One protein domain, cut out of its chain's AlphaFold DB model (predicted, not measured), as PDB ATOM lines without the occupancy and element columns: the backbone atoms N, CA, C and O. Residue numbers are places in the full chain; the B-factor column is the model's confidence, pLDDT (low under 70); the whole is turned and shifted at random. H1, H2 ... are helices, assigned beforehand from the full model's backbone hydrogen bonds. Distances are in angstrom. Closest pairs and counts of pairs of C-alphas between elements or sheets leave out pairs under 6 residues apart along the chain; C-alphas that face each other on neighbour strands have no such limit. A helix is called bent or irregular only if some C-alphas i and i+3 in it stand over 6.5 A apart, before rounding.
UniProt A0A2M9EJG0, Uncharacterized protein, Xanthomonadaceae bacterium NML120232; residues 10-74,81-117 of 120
ATOM      1  N   THR A  10      29.976  41.246  12.310       93.81
ATOM      2  CA  THR A  10      28.737  41.668  12.973       93.81
ATOM      3  C   THR A  10      27.505  41.270  12.159       93.81
ATOM      4  O   THR A  10      26.533  40.752  12.713       93.81
ATOM      5  N   ALA A  11      27.546  41.456  10.836       94.62
ATOM      6  CA  ALA A  11      26.461  41.061   9.945       94.62
ATOM      7  C   ALA A  11      26.257  39.536   9.936       94.62
ATOM      8  O   ALA A  11      25.123  39.076  10.073       94.62
ATOM      9  N   GLN A  12      27.339  38.756   9.837       96.38
ATOM     10  CA  GLN A  12      27.260  37.294   9.845       96.38
ATOM     11  C   GLN A  12      26.688  36.770  11.167       96.38
ATOM     12  O   GLN A  12      25.755  35.972  11.147       96.38
ATOM     13  N   ALA A  13      27.166  37.279  12.308       96.50
ATOM     14  CA  ALA A  13      26.665  36.872  13.618       96.50
ATOM     15  C   ALA A  13      25.155  37.128  13.769       96.50
ATOM     16  O   ALA A  13      24.425  36.278  14.283       96.50
ATOM     17  N   ARG A  14      24.662  38.275  13.276       96.38
ATOM     18  CA  ARG A  14      23.227  38.586  13.301       96.38
ATOM     19  C   ARG A  14      22.422  37.671  12.380       96.38
ATOM     20  O   ARG A  14      21.327  37.252  12.749       96.38
ATOM     21  N   LEU A  15      22.935  37.365  11.190       97.88
ATOM     22  CA  LEU A  15      22.265  36.450  10.264       97.88
ATOM     23  C   LEU A  15      22.175  35.036  10.840       97.88
ATOM     24  O   LEU A  15      21.102  34.441  10.776       97.88
ATOM     25  N   ASP A  16      23.242  34.538  11.462       98.38
ATOM     26  CA  ASP A  16      23.260  33.217  12.097       98.38
ATOM     27  C   ASP A  16      22.220  33.122  13.227       98.38
ATOM     28  O   ASP A  16      21.494  32.129  13.343       98.38
ATOM     29  N   GLU A  17      22.090  34.179  14.036       98.25
ATOM     30  CA  GLU A  17      21.073  34.273  15.089       98.25
ATOM     31  C   GLU A  17      19.650  34.195  14.514       98.25
ATOM     32  O   GLU A  17      18.833  33.385  14.963       98.25
ATOM     33  N   ILE A  18      19.351  34.993  13.484       98.50
ATOM     34  CA  ILE A  18      18.028  35.001  12.846       98.50
ATOM     35  C   ILE A  18      17.737  33.672  12.140       98.50
ATOM     36  O   ILE A  18      16.620  33.163  12.227       98.50
ATOM     37  N   GLN A  19      18.728  33.062  11.489       98.56
ATOM     38  CA  GLN A  19      18.581  31.747  10.864       98.56
ATOM     39  C   GLN A  19      18.285  30.654  11.894       98.56
ATOM     40  O   GLN A  19      17.469  29.766  11.626       98.56
ATOM     41  N   LYS A  20      18.890  30.727  13.084       98.69
ATOM     42  CA  LYS A  20      18.584  29.812  14.188       98.69
ATOM     43  C   LYS A  20      17.130  29.952  14.643       98.69
ATOM     44  O   LYS A  20      16.451  28.935  14.774       98.69
ATOM     45  N   LEU A  21      16.644  31.183  14.820       98.56
ATOM     46  CA  LEU A  21      15.245  31.446  15.185       98.56
ATOM     47  C   LEU A  21      14.274  30.970  14.101       98.56
ATOM     48  O   LEU A  21      13.269  30.332  14.401       98.56
ATOM     49  N   TYR A  22      14.591  31.212  12.828       98.44
ATOM     50  CA  TYR A  22      13.762  30.737  11.726       98.44
ATOM     51  C   TYR A  22      13.708  29.206  11.677       98.44
ATOM     52  O   TYR A  22      12.637  28.626  11.507       98.44
ATOM     53  N   ARG A  23      14.837  28.526  11.905       98.62
ATOM     54  CA  ARG A  23      14.853  27.063  12.018       98.62
ATOM     55  C   ARG A  23      13.963  26.583  13.161       98.62
ATOM     56  O   ARG A  23      13.190  25.649  12.963       98.62
ATOM     57  N   GLU A  24      14.049  27.206  14.331       98.69
ATOM     58  CA  GLU A  24      13.179  26.881  15.463       98.69
ATOM     59  C   GLU A  24      11.697  27.045  15.099       98.69
ATOM     60  O   GLU A  24      10.906  26.126  15.315       98.69
ATOM     61  N   TRP A  25      11.342  28.149  14.437       98.25
ATOM     62  CA  TRP A  25       9.990  28.381  13.934       98.25
ATOM     63  C   TRP A  25       9.513  27.278  12.982       98.25
ATOM     64  O   TRP A  25       8.420  26.746  13.169       98.25
ATOM     65  N   THR A  26      10.333  26.874  12.004       98.50
ATOM     66  CA  THR A  26       9.947  25.817  11.044       98.50
ATOM     67  C   THR A  26       9.652  24.472  11.711       98.50
ATOM     68  O   THR A  26       8.851  23.697  11.199       98.50
ATOM     69  N   LEU A  27      10.268  24.199  12.867       98.38
ATOM     70  CA  LEU A  27      10.008  22.994  13.658       98.38
ATOM     71  C   LEU A  27       8.783  23.150  14.570       98.38
ATOM     72  O   LEU A  27       8.106  22.165  14.868       98.38
ATOM     73  N   LEU A  28       8.502  24.371  15.033       98.31
ATOM     74  CA  LEU A  28       7.378  24.666  15.916       98.31
ATOM     75  C   LEU A  28       6.046  24.760  15.160       98.31
ATOM     76  O   LEU A  28       5.037  24.279  15.671       98.31
ATOM     77  N   ALA A  29       6.032  25.332  13.953       97.81
ATOM     78  CA  ALA A  29       4.803  25.609  13.208       97.81
ATOM     79  C   ALA A  29       3.889  24.373  13.026       97.81
ATOM     80  O   ALA A  29       2.719  24.463  13.403       97.81
ATOM     81  N   PRO A  30       4.385  23.184  12.618       98.19
ATOM     82  CA  PRO A  30       3.532  21.996  12.510       98.19
ATOM     83  C   PRO A  30       2.931  21.548  13.850       98.19
ATOM     84  O   PRO A  30       1.830  21.004  13.900       98.19
ATOM     85  N   ARG A  31       3.633  21.782  14.970       98.06
ATOM     86  CA  ARG A  31       3.121  21.453  16.312       98.06
ATOM     87  C   ARG A  31       2.011  22.408  16.738       98.06
ATOM     88  O   ARG A  31       1.085  21.983  17.419       98.06
ATOM     89  N   LEU A  32       2.099  23.679  16.344       96.44
ATOM     90  CA  LEU A  32       1.032  24.656  16.573       96.44
ATOM     91  C   LEU A  32      -0.219  24.308  15.756       96.44
ATOM     92  O   LEU A  32      -1.328  24.394  16.279       96.44
ATOM     93  N   GLU A  33      -0.044  23.859  14.512       96.94
ATOM     94  CA  GLU A  33      -1.141  23.361  13.673       96.94
ATOM     95  C   GLU A  33      -1.800  22.117  14.283       96.94
ATOM     96  O   GLU A  33      -3.023  22.077  14.416       96.94
ATOM     97  N   ALA A  34      -1.009  21.142  14.739       97.81
ATOM     98  CA  ALA A  34      -1.531  19.971  15.443       97.81
ATOM     99  C   ALA A  34      -2.300  20.370  16.716       97.81
ATOM    100  O   ALA A  34      -3.435  19.948  16.911       97.81
ATOM    101  N   ALA A  35      -1.759  21.287  17.524       95.75
ATOM    102  CA  ALA A  35      -2.446  21.796  18.713       95.75
ATOM    103  C   ALA A  35      -3.750  22.559  18.390       95.75
ATOM    104  O   ALA A  35      -4.642  22.672  19.233       95.75
ATOM    105  N   GLN A  36      -3.890  23.119  17.183       95.31
ATOM    106  CA  GLN A  36      -5.153  23.689  16.704       95.31
ATOM    107  C   GLN A  36      -6.168  22.602  16.329       95.31
ATOM    108  O   GLN A  36      -7.359  22.785  16.584       95.31
ATOM    109  N   GLN A  37      -5.717  21.483  15.766       97.00
ATOM    110  CA  GLN A  37      -6.576  20.332  15.472       97.00
ATOM    111  C   GLN A  37      -7.049  19.651  16.761       97.00
ATOM    112  O   GLN A  37      -8.248  19.427  16.923       97.00
ATOM    113  N   ASP A  38      -6.144  19.422  17.716       97.44
ATOM    114  CA  ASP A  38      -6.473  18.862  19.032       97.44
ATOM    115  C   ASP A  38      -7.482  19.742  19.776       97.44
ATOM    116  O   ASP A  38      -8.431  19.250  20.383       97.44
ATOM    117  N   TRP A  39      -7.329  21.064  19.667       95.69
ATOM    118  CA  TRP A  39      -8.289  22.012  20.221       95.69
ATOM    119  C   TRP A  39      -9.678  21.887  19.598       95.69
ATOM    120  O   TRP A  39     -10.670  21.895  20.324       95.69
ATOM    121  N   GLN A  40      -9.761  21.756  18.271       96.00
ATOM    122  CA  GLN A  40     -11.045  21.552  17.602       96.00
ATOM    123  C   GLN A  40     -11.693  20.250  18.073       96.00
ATOM    124  O   GLN A  40     -12.865  20.244  18.441       96.00
ATOM    125  N   ARG A  41     -10.907  19.172  18.161       97.62
ATOM    126  CA  ARG A  41     -11.392  17.897  18.687       97.62
ATOM    127  C   ARG A  41     -11.902  18.037  20.122       97.62
ATOM    128  O   ARG A  41     -12.962  17.497  20.428       97.62
ATOM    129  N   GLY A  42     -11.183  18.758  20.982       96.88
ATOM    130  CA  GLY A  42     -11.604  19.043  22.355       96.88
ATOM    131  C   GLY A  42     -12.923  19.818  22.422       96.88
ATOM    132  O   GLY A  42     -13.799  19.467  23.211       96.88
ATOM    133  N   ALA A  43     -13.111  20.810  21.549       96.12
ATOM    134  CA  ALA A  43     -14.369  21.547  21.448       96.12
ATOM    135  C   ALA A  43     -15.543  20.635  21.049       96.12
ATOM    136  O   ALA A  43     -16.609  20.725  21.658       96.12
ATOM    137  N   ASP A  44     -15.332  19.719  20.100       97.69
ATOM    138  CA  ASP A  44     -16.357  18.757  19.679       97.69
ATOM    139  C   ASP A  44     -16.726  17.785  20.820       97.69
ATOM    140  O   ASP A  44     -17.900  17.464  21.004       97.69
ATOM    141  N   ILE A  45     -15.744  17.338  21.622       97.62
ATOM    142  CA  ILE A  45     -15.990  16.512  22.823       97.62
ATOM    143  C   ILE A  45     -16.858  17.275  23.818       97.62
ATOM    144  O   ILE A  45     -17.884  16.763  24.259       97.62
ATOM    145  N   ILE A  46     -16.459  18.499  24.169       96.94
ATOM    146  CA  ILE A  46     -17.181  19.311  25.154       96.94
ATOM    147  C   ILE A  46     -18.599  19.615  24.678       96.94
ATOM    148  O   ILE A  46     -19.520  19.606  25.492       96.94
ATOM    149  N   GLN A  47     -18.800  19.841  23.377       96.31
ATOM    150  CA  GLN A  47     -20.134  20.031  22.826       96.31
ATOM    151  C   GLN A  47     -21.019  18.804  23.064       96.31
ATOM    152  O   GLN A  47     -22.152  18.962  23.506       96.31
ATOM    153  N   GLU A  48     -20.514  17.598  22.808       97.56
ATOM    154  CA  GLU A  48     -21.287  16.373  23.022       97.56
ATOM    155  C   GLU A  48     -21.588  16.132  24.507       97.56
ATOM    156  O   GLU A  48     -22.726  15.842  24.874       97.56
ATOM    157  N   LEU A  49     -20.605  16.358  25.383       96.06
ATOM    158  CA  LEU A  49     -20.803  16.286  26.834       96.06
ATOM    159  C   LEU A  49     -21.829  17.316  27.328       96.06
ATOM    160  O   LEU A  49     -22.632  17.020  28.212       96.06
ATOM    161  N   ALA A  50     -21.835  18.518  26.748       94.88
ATOM    162  CA  ALA A  50     -22.811  19.552  27.065       94.88
ATOM    163  C   ALA A  50     -24.223  19.159  26.612       94.88
ATOM    164  O   ALA A  50     -25.169  19.390  27.360       94.88
ATOM    165  N   ARG A  51     -24.380  18.527  25.439       96.06
ATOM    166  CA  ARG A  51     -25.685  17.992  25.013       96.06
ATOM    167  C   ARG A  51     -26.193  16.952  26.000       96.06
ATOM    168  O   ARG A  51     -27.297  17.099  26.515       96.06
ATOM    169  N   PHE A  52     -25.355  15.970  26.333       95.81
ATOM    170  CA  PHE A  52     -25.684  14.941  27.319       95.81
ATOM    171  C   PHE A  52     -26.142  15.554  28.655       95.81
ATOM    172  O   PHE A  52     -27.182  15.174  29.195       95.81
ATOM    173  N   TYR A  53     -25.401  16.542  29.165       94.62
ATOM    174  CA  TYR A  53     -25.678  17.165  30.458       94.62
ATOM    175  C   TYR A  53     -26.908  18.087  30.452       94.62
ATOM    176  O   TYR A  53     -27.751  17.998  31.343       94.62
ATOM    177  N   PHE A  54     -27.040  18.969  29.455       93.69
ATOM    178  CA  PHE A  54     -28.048  20.037  29.455       93.69
ATOM    179  C   PHE A  54     -29.347  19.690  28.715       93.69
ATOM    180  O   PHE A  54     -30.372  20.309  28.996       93.69
ATOM    181  N   GLU A  55     -29.357  18.715  27.801       95.69
ATOM    182  CA  GLU A  55     -30.548  18.368  27.000       95.69
ATOM    183  C   GLU A  55     -31.425  17.279  27.652       95.69
ATOM    184  O   GLU A  55     -32.316  16.707  27.024       95.69
ATOM    185  N   GLY A  56     -31.208  17.009  28.944       92.31
ATOM    186  CA  GLY A  56     -32.063  16.151  29.773       92.31
ATOM    187  C   GLY A  56     -31.723  14.659  29.737       92.31
ATOM    188  O   GLY A  56     -32.308  13.891  30.501       92.31
ATOM    189  N   GLU A  57     -30.772  14.229  28.905       95.62
ATOM    190  CA  GLU A  57     -30.300  12.841  28.881       95.62
ATOM    191  C   GLU A  57     -29.640  12.445  30.210       95.62
ATOM    192  O   GLU A  57     -30.002  11.421  30.791       95.62
ATOM    193  N   TYR A  58     -28.770  13.304  30.748       95.12
ATOM    194  CA  TYR A  58     -28.153  13.127  32.061       95.12
ATOM    195  C   TYR A  58     -29.186  12.892  33.170       95.12
ATOM    196  O   TYR A  58     -29.082  11.913  33.905       95.12
ATOM    197  N   LEU A  59     -30.218  13.742  33.258       94.44
ATOM    198  CA  LEU A  59     -31.252  13.639  34.296       94.44
ATOM    199  C   LEU A  59     -32.010  12.308  34.210       94.44
ATOM    200  O   LEU A  59     -32.246  11.664  35.226       94.44
ATOM    201  N   ARG A  60     -32.323  11.851  32.993       96.62
ATOM    202  CA  ARG A  60     -32.995  10.561  32.777       96.62
ATOM    203  C   ARG A  60     -32.155   9.386  33.267       96.62
ATOM    204  O   ARG A  60     -32.695   8.462  33.872       96.62
ATOM    205  N   TYR A  61     -30.850   9.397  32.995       96.00
ATOM    206  CA  TYR A  61     -29.955   8.358  33.501       96.00
ATOM    207  C   TYR A  61     -29.764   8.459  35.009       96.00
ATOM    208  O   TYR A  61     -29.796   7.433  35.680       96.00
ATOM    209  N   HIS A  62     -29.638   9.672  35.545       94.69
ATOM    210  CA  HIS A  62     -29.545   9.912  36.979       94.69
ATOM    211  C   HIS A  62     -30.747   9.313  37.718       94.69
ATOM    212  O   HIS A  62     -30.571   8.453  38.577       94.69
ATOM    213  N   GLU A  63     -31.968   9.662  37.306       96.50
ATOM    214  CA  GLU A  63     -33.204   9.122  37.880       96.50
ATOM    215  C   GLU A  63     -33.283   7.593  37.750       96.50
ATOM    216  O   GLU A  63     -33.687   6.904  38.686       96.50
ATOM    217  N   ALA A  64     -32.909   7.022  36.602       97.38
ATOM    218  CA  ALA A  64     -32.939   5.572  36.417       97.38
ATOM    219  C   ALA A  64     -31.954   4.850  37.353       97.38
ATOM    220  O   ALA A  64     -32.289   3.800  37.906       97.38
ATOM    221  N   ILE A  65     -30.762   5.416  37.552       96.56
ATOM    222  CA  ILE A  65     -29.739   4.898  38.468       96.56
ATOM    223  C   ILE A  65     -30.219   5.006  39.917       96.56
ATOM    224  O   ILE A  65     -30.131   4.021  40.651       96.56
ATOM    225  N   GLU A  66     -30.801   6.140  40.315       94.75
ATOM    226  CA  GLU A  66     -31.415   6.311  41.640       94.75
ATOM    227  C   GLU A  66     -32.553   5.309  41.887       94.75
ATOM    228  O   GLU A  66     -32.716   4.810  42.999       94.75
ATOM    229  N   ASN A  67     -33.290   4.938  40.835       97.25
ATOM    230  CA  ASN A  67     -34.332   3.907  40.871       97.25
ATOM    231  C   ASN A  67     -33.796   2.462  40.761       97.25
ATOM    232  O   ASN A  67     -34.581   1.519  40.645       97.25
ATOM    233  N   GLY A  68     -32.477   2.263  40.822       96.31
ATOM    234  CA  GLY A  68     -31.849   0.944  40.918       96.31
ATOM    235  C   GLY A  68     -31.412   0.320  39.591       96.31
ATOM    236  O   GLY A  68     -31.187  -0.891  39.548       96.31
ATOM    237  N   LEU A  69     -31.279   1.100  38.510       97.12
ATOM    238  CA  LEU A  69     -30.682   0.614  37.263       97.12
ATOM    239  C   LEU A  69     -29.222   0.172  37.518       97.12
ATOM    240  O   LEU A  69     -28.395   1.001  37.903       97.12
ATOM    241  N   PRO A  70     -28.865  -1.108  37.287       94.94
ATOM    242  CA  PRO A  70     -27.547  -1.628  37.633       94.94
ATOM    243  C   PRO A  70     -26.521  -1.289  36.546       94.94
ATOM    244  O   PRO A  70     -26.181  -2.122  35.705       94.94
ATOM    245  N   VAL A  71     -26.032  -0.049  36.550       95.06
ATOM    246  CA  VAL A  71     -24.943   0.406  35.675       95.06
ATOM    247  C   VAL A  71     -23.592   0.314  36.379       95.06
ATOM    248  O   VAL A  71     -23.494   0.459  37.597       95.06
ATOM    249  N   ASN A  72     -22.531   0.106  35.604       94.44
ATOM    250  CA  ASN A  72     -21.170   0.231  36.107       94.44
ATOM    251  C   ASN A  72     -20.675   1.665  35.884       94.44
ATOM    252  O   ASN A  72     -20.551   2.093  34.741       94.44
ATOM    253  N   LEU A  73     -20.384   2.384  36.970       94.00
ATOM    254  CA  LEU A  73     -19.834   3.746  36.932       94.00
ATOM    255  C   LEU A  73     -18.314   3.786  37.156       94.00
ATOM    256  O   LEU A  73     -17.762   4.868  37.341       94.00
ATOM    257  N   HIS A  74     -17.646   2.629  37.181       94.69
ATOM    258  CA  HIS A  74     -16.194   2.553  37.301       94.69
ATOM    259  C   HIS A  74     -15.507   3.184  36.086       94.69
ATOM    260  O   HIS A  74     -15.885   2.934  34.942       94.69
ATOM    261  N   VAL A  81     -18.953  10.499  34.681       92.81
ATOM    262  CA  VAL A  81     -19.825  11.523  34.081       92.81
ATOM    263  C   VAL A  81     -21.157  11.682  34.815       92.81
ATOM    264  O   VAL A  81     -21.813  12.696  34.632       92.81
ATOM    265  N   MET A  82     -21.539  10.700  35.643       94.00
ATOM    266  CA  MET A  82     -22.720  10.752  36.514       94.00
ATOM    267  C   MET A  82     -22.448  11.405  37.878       94.00
ATOM    268  O   MET A  82     -23.335  11.437  38.725       94.00
ATOM    269  N   SER A  83     -21.227  11.887  38.124       87.06
ATOM    270  CA  SER A  83     -20.940  12.729  39.286       87.06
ATOM    271  C   SER A  83     -21.400  14.161  39.016       87.06
ATOM    272  O   SER A  83     -21.183  14.680  37.922       87.06
ATOM    273  N   GLU A  84     -22.005  14.805  40.017       66.62
ATOM    274  CA  GLU A  84     -22.577  16.153  39.885       66.62
ATOM    275  C   GLU A  84     -21.547  17.183  39.376       66.62
ATOM    276  O   GLU A  84     -21.866  18.024  38.535       66.62
ATOM    277  N   ASP A  85     -20.288  17.041  39.804       82.75
ATOM    278  CA  ASP A  85     -19.217  18.005  39.534       82.75
ATOM    279  C   ASP A  85     -18.327  17.659  38.328       82.75
ATOM    280  O   ASP A  85     -17.627  18.538  37.817       82.75
ATOM    281  N   GLY A  86     -18.324  16.410  37.843       84.06
ATOM    282  CA  GLY A  86     -17.351  15.947  36.842       84.06
ATOM    283  C   GLY A  86     -17.434  16.712  35.517       84.06
ATOM    284  O   GLY A  86     -16.437  17.245  35.025       84.06
ATOM    285  N   LEU A  87     -18.640  16.823  34.957       91.44
ATOM    286  CA  LEU A  87     -18.868  17.558  33.708       91.44
ATOM    287  C   LEU A  87     -18.822  19.074  33.911       91.44
ATOM    288  O   LEU A  87     -18.318  19.801  33.055       91.44
ATOM    289  N   TRP A  88     -19.276  19.549  35.073       88.19
ATOM    290  CA  TRP A  88     -19.240  20.968  35.414       88.19
ATOM    291  C   TRP A  88     -17.800  21.503  35.438       88.19
ATOM    292  O   TRP A  88     -17.517  22.567  34.877       88.19
ATOM    293  N   HIS A  89     -16.869  20.733  36.013       91.31
ATOM    294  CA  HIS A  89     -15.443  21.054  36.008       91.31
ATOM    295  C   HIS A  89     -14.885  21.156  34.584       91.31
ATOM    296  O   HIS A  89     -14.288  22.176  34.231       91.31
ATOM    297  N   ALA A  90     -15.160  20.158  33.739       92.69
ATOM    298  CA  ALA A  90     -14.690  20.128  32.354       92.69
ATOM    299  C   ALA A  90     -15.172  21.346  31.540       92.69
ATOM    300  O   ALA A  90     -14.417  21.923  30.752       92.69
ATOM    301  N   PHE A  91     -16.412  21.800  31.753       94.25
ATOM    302  CA  PHE A  91     -16.932  23.002  31.092       94.25
ATOM    303  C   PHE A  91     -16.196  24.274  31.535       94.25
ATOM    304  O   PHE A  91     -15.891  25.141  30.707       94.25
ATOM    305  N   HIS A  92     -15.875  24.387  32.826       94.00
ATOM    306  CA  HIS A  92     -15.126  25.525  33.352       94.00
ATOM    307  C   HIS A  92     -13.680  25.563  32.836       94.00
ATOM    308  O   HIS A  92     -13.180  26.631  32.457       94.00
ATOM    309  N   GLU A  93     -13.019  24.407  32.778       94.69
ATOM    310  CA  GLU A  93     -11.682  24.267  32.196       94.69
ATOM    311  C   GLU A  93     -11.672  24.707  30.731       94.69
ATOM    312  O   GLU A  93     -10.872  25.570  30.351       94.69
ATOM    313  N   GLN A  94     -12.616  24.211  29.922       95.44
ATOM    314  CA  GLN A  94     -12.714  24.579  28.508       95.44
ATOM    315  C   GLN A  94     -12.911  26.087  28.317       95.44
ATOM    316  O   GLN A  94     -12.260  26.705  27.470       95.44
ATOM    317  N   HIS A  95     -13.778  26.707  29.119       95.38
ATOM    318  CA  HIS A  95     -14.003  28.151  29.067       95.38
ATOM    319  C   HIS A  95     -12.732  28.939  29.423       95.38
ATOM    320  O   HIS A  95     -12.379  29.910  28.746       95.38
ATOM    321  N   THR A  96     -12.003  28.501  30.450       96.44
ATOM    322  CA  THR A  96     -10.738  29.121  30.866       96.44
ATOM    323  C   THR A  96      -9.685  29.041  29.762       96.44
ATOM    324  O   THR A  96      -9.070  30.060  29.424       96.44
ATOM    325  N   LEU A  97      -9.512  27.863  29.155       95.69
ATOM    326  CA  LEU A  97      -8.578  27.654  28.048       95.69
ATOM    327  C   LEU A  97      -8.951  28.494  26.818       95.69
ATOM    328  O   LEU A  97      -8.078  29.116  26.208       95.69
ATOM    329  N   ALA A  98     -10.243  28.590  26.489       96.44
ATOM    330  CA  ALA A  98     -10.718  29.389  25.361       96.44
ATOM    331  C   ALA A  98     -10.370  30.875  25.533       96.44
ATOM    332  O   ALA A  98      -9.853  31.509  24.611       96.44
ATOM    333  N   TRP A  99     -10.569  31.423  26.735       97.50
ATOM    334  CA  TRP A  99     -10.200  32.805  27.044       97.50
ATOM    335  C   TRP A  99      -8.697  33.059  26.983       97.50
ATOM    336  O   TRP A  99      -8.272  34.111  26.501       97.50
ATOM    337  N   GLN A 100      -7.886  32.126  27.483       95.88
ATOM    338  CA  GLN A 100      -6.431  32.225  27.378       95.88
ATOM    339  C   GLN A 100      -5.997  32.251  25.909       95.88
ATOM    340  O   GLN A 100      -5.246  33.142  25.512       95.88
ATOM    341  N   ARG A 101      -6.536  31.344  25.086       94.81
ATOM    342  CA  ARG A 101      -6.234  31.273  23.651       94.81
ATOM    343  C   ARG A 101      -6.647  32.544  22.913       94.81
ATOM    344  O   ARG A 101      -5.853  33.069  22.135       94.81
ATOM    345  N   LEU A 102      -7.843  33.067  23.189       96.19
ATOM    346  CA  LEU A 102      -8.328  34.313  22.594       96.19
ATOM    347  C   LEU A 102      -7.390  35.484  22.906       96.19
ATOM    348  O   LEU A 102      -6.987  36.206  21.997       96.19
ATOM    349  N   ARG A 103      -6.999  35.650  24.176       96.56
ATOM    350  CA  ARG A 103      -6.075  36.719  24.584       96.56
ATOM    351  C   ARG A 103      -4.713  36.595  23.904       96.56
ATOM    352  O   ARG A 103      -4.186  37.600  23.438       96.56
ATOM    353  N   SER A 104      -4.171  35.382  23.802       94.44
ATOM    354  CA  SER A 104      -2.902  35.139  23.109       94.44
ATOM    355  C   SER A 104      -2.987  35.456  21.615       94.44
ATOM    356  O   SER A 104      -2.083  36.086  21.076       94.44
ATOM    357  N   ALA A 105      -4.081  35.076  20.949       94.12
ATOM    358  CA  ALA A 105      -4.284  35.375  19.534       94.12
ATOM    359  C   ALA A 105      -4.394  36.887  19.276       94.12
ATOM    360  O   ALA A 105      -3.743  37.403  18.371       94.12
ATOM    361  N   ILE A 106      -5.154  37.610  20.106       95.75
ATOM    362  CA  ILE A 106      -5.259  39.076  20.018       95.75
ATOM    363  C   ILE A 106      -3.883  39.729  20.204       95.75
ATOM    364  O   ILE A 106      -3.518  40.597  19.421       95.75
ATOM    365  N   ALA A 107      -3.089  39.277  21.179       95.00
ATOM    366  CA  ALA A 107      -1.756  39.832  21.417       95.00
ATOM    367  C   ALA A 107      -0.813  39.692  20.204       95.00
ATOM    368  O   ALA A 107      -0.006  40.591  19.947       95.00
ATOM    369  N   VAL A 108      -0.925  38.596  19.441       92.56
ATOM    370  CA  VAL A 108      -0.189  38.416  18.176       92.56
ATOM    371  C   VAL A 108      -0.657  39.439  17.136       92.56
ATOM    372  O   VAL A 108       0.164  40.181  16.602       92.56
ATOM    373  N   LEU A 109      -1.969  39.560  16.919       92.81
ATOM    374  CA  LEU A 109      -2.544  40.481  15.927       92.81
ATOM    375  C   LEU A 109      -2.259  41.960  16.243       92.81
ATOM    376  O   LEU A 109      -1.946  42.744  15.346       92.81
ATOM    377  N   ASP A 110      -2.304  42.346  17.519       92.25
ATOM    378  CA  ASP A 110      -1.953  43.699  17.968       92.25
ATOM    379  C   ASP A 110      -0.472  44.015  17.732       92.25
ATOM    380  O   ASP A 110      -0.097  45.171  17.510       92.25
ATOM    381  N   THR A 111       0.392  43.001  17.802       85.50
ATOM    382  CA  THR A 111       1.817  43.151  17.500       85.50
ATOM    383  C   THR A 111       2.017  43.384  16.005       85.50
ATOM    384  O   THR A 111       2.762  44.294  15.638       85.50
ATOM    385  N   ASP A 112       1.302  42.660  15.146       76.75
ATOM    386  CA  ASP A 112       1.355  42.857  13.692       76.75
ATOM    387  C   ASP A 112       0.871  44.256  13.287       76.75
ATOM    388  O   ASP A 112       1.533  44.943  12.504       76.75
ATOM    389  N   ALA A 113      -0.220  44.745  13.886       71.00
ATOM    390  CA  ALA A 113      -0.738  46.092  13.636       71.00
ATOM    391  C   ALA A 113       0.290  47.199  13.955       71.00
ATOM    392  O   ALA A 113       0.366  48.204  13.247       71.00
ATOM    393  N   LYS A 114       1.123  47.005  14.987       68.06
ATOM    394  CA  LYS A 114       2.191  47.952  15.362       68.06
ATOM    395  C   LYS A 114       3.361  47.960  14.374       68.06
ATOM    396  O   LYS A 114       3.989  49.001  14.210       68.06
ATOM    397  N   HIS A 115       3.647  46.837  13.713       64.56
ATOM    398  CA  HIS A 115       4.729  46.732  12.725       64.56
ATOM    399  C   HIS A 115       4.265  47.065  11.291       64.56
ATOM    400  O   HIS A 115       5.079  47.487  10.473       64.56
ATOM    401  N   GLY A 116       2.967  46.935  10.990       55.72
ATOM    402  CA  GLY A 116       2.365  47.248   9.685       55.72
ATOM    403  C   GLY A 116       2.048  48.731   9.431       55.72
ATOM    404  O   GLY A 116       1.712  49.096   8.307       55.72
ATOM    405  N   GLY A 117       2.181  49.610  10.432       50.41
ATOM    406  CA  GLY A 117       1.836  51.041  10.353       50.41
ATOM    407  C   GLY A 117       2.787  51.947   9.550       50.41
ATOM    408  O   GLY A 117       2.667  53.165   9.648       50.41
TER     409      GLY A 117
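AT A GLANCE: This is residues 10 to 74 and 81 to 117 of the 120 residues of an uncharacterized protein of Xanthomonadaceae bacterium NML120232 (UniProt A0A2M9EJG0). Two long helices, the bent H1 and the straight H3, make an open V: the last part of H1b meets the first part of H3, and from there residues 10 to 38 and residues 99 to 117 stand free as two separate arms. The short helix H2 makes a corner with the end of H1b at the closed end of the V. The printed part has 102 residues with three named helices, in the order H1, H2, H3, and no named strand; the class is all helix. The whole is extended, with a radius of gyration of the C-alphas of 22.8 A and spans of 78 by 30 by 17 A.

IN THESE COORDINATES: Find C-alpha 10 at (28.737, 41.668, 12.973), where H1, residues 10 to 54, begins. By its hydrogen bonds H1 was assigned as one helix, but it is bent: C-alphas 27 and 30 are 6.7 A apart. Its arm H1a, residues 10 to 27, is 26.5 A long from first to last C-alpha, and its arm H1b, residues 30 to 54, is 35.9 A long, ending at C-alpha 54 at (-28.048, 20.037, 29.455). Next comes H2, residues 57 to 66, 14.4 A long. Look past the cut for H3, residues 86 to 116, 45.9 A long, which ends at C-alpha 116 at (2.365, 47.248, 9.685).

HOW THE PARTS SIT: Start at the bend, where the lines of H1a and H1b stand at a steep tilt of 35.4 degrees, only just past shallow. H1b touches H3, with residues 43 to 53 of H1b and 87 to 94 of H3 alone; their closest C-alphas, those of Ile 46 and Phe 91, are 7.0 A apart. The two run opposite ways at a steep tilt of 38 degrees. H1b and H2 touch only at the corner by their link, and only just, with 3 pairs of C-alphas within 8 A; the closest are those of Phe 52 and Tyr 58, at 5.6 A. They run the same way at a steep tilt of 57 degrees. H1a is apart from H2 and from H3, and H2 is apart from H3. In H1a, H1b, H2 and H3 every O i to N i+4 pair is within hydrogen-bond range.

THE WHOLE: The C-alphas of Thr 10 and Asn 67, the two farthest apart, are 78.6 A from each other. Without the free stretches, the body of 54 residues spans 39 by 18 by 15 A. Residues 75 to 80 are not printed, and C-alphas 74 and 81 are 10.2 A apart across this cut, which lies in the link from H2 to H3; the link from H1 to H2 is tight. The mean pLDDT of the printed part is 93.3, with residue 84 and residues 114 to 117 under 70.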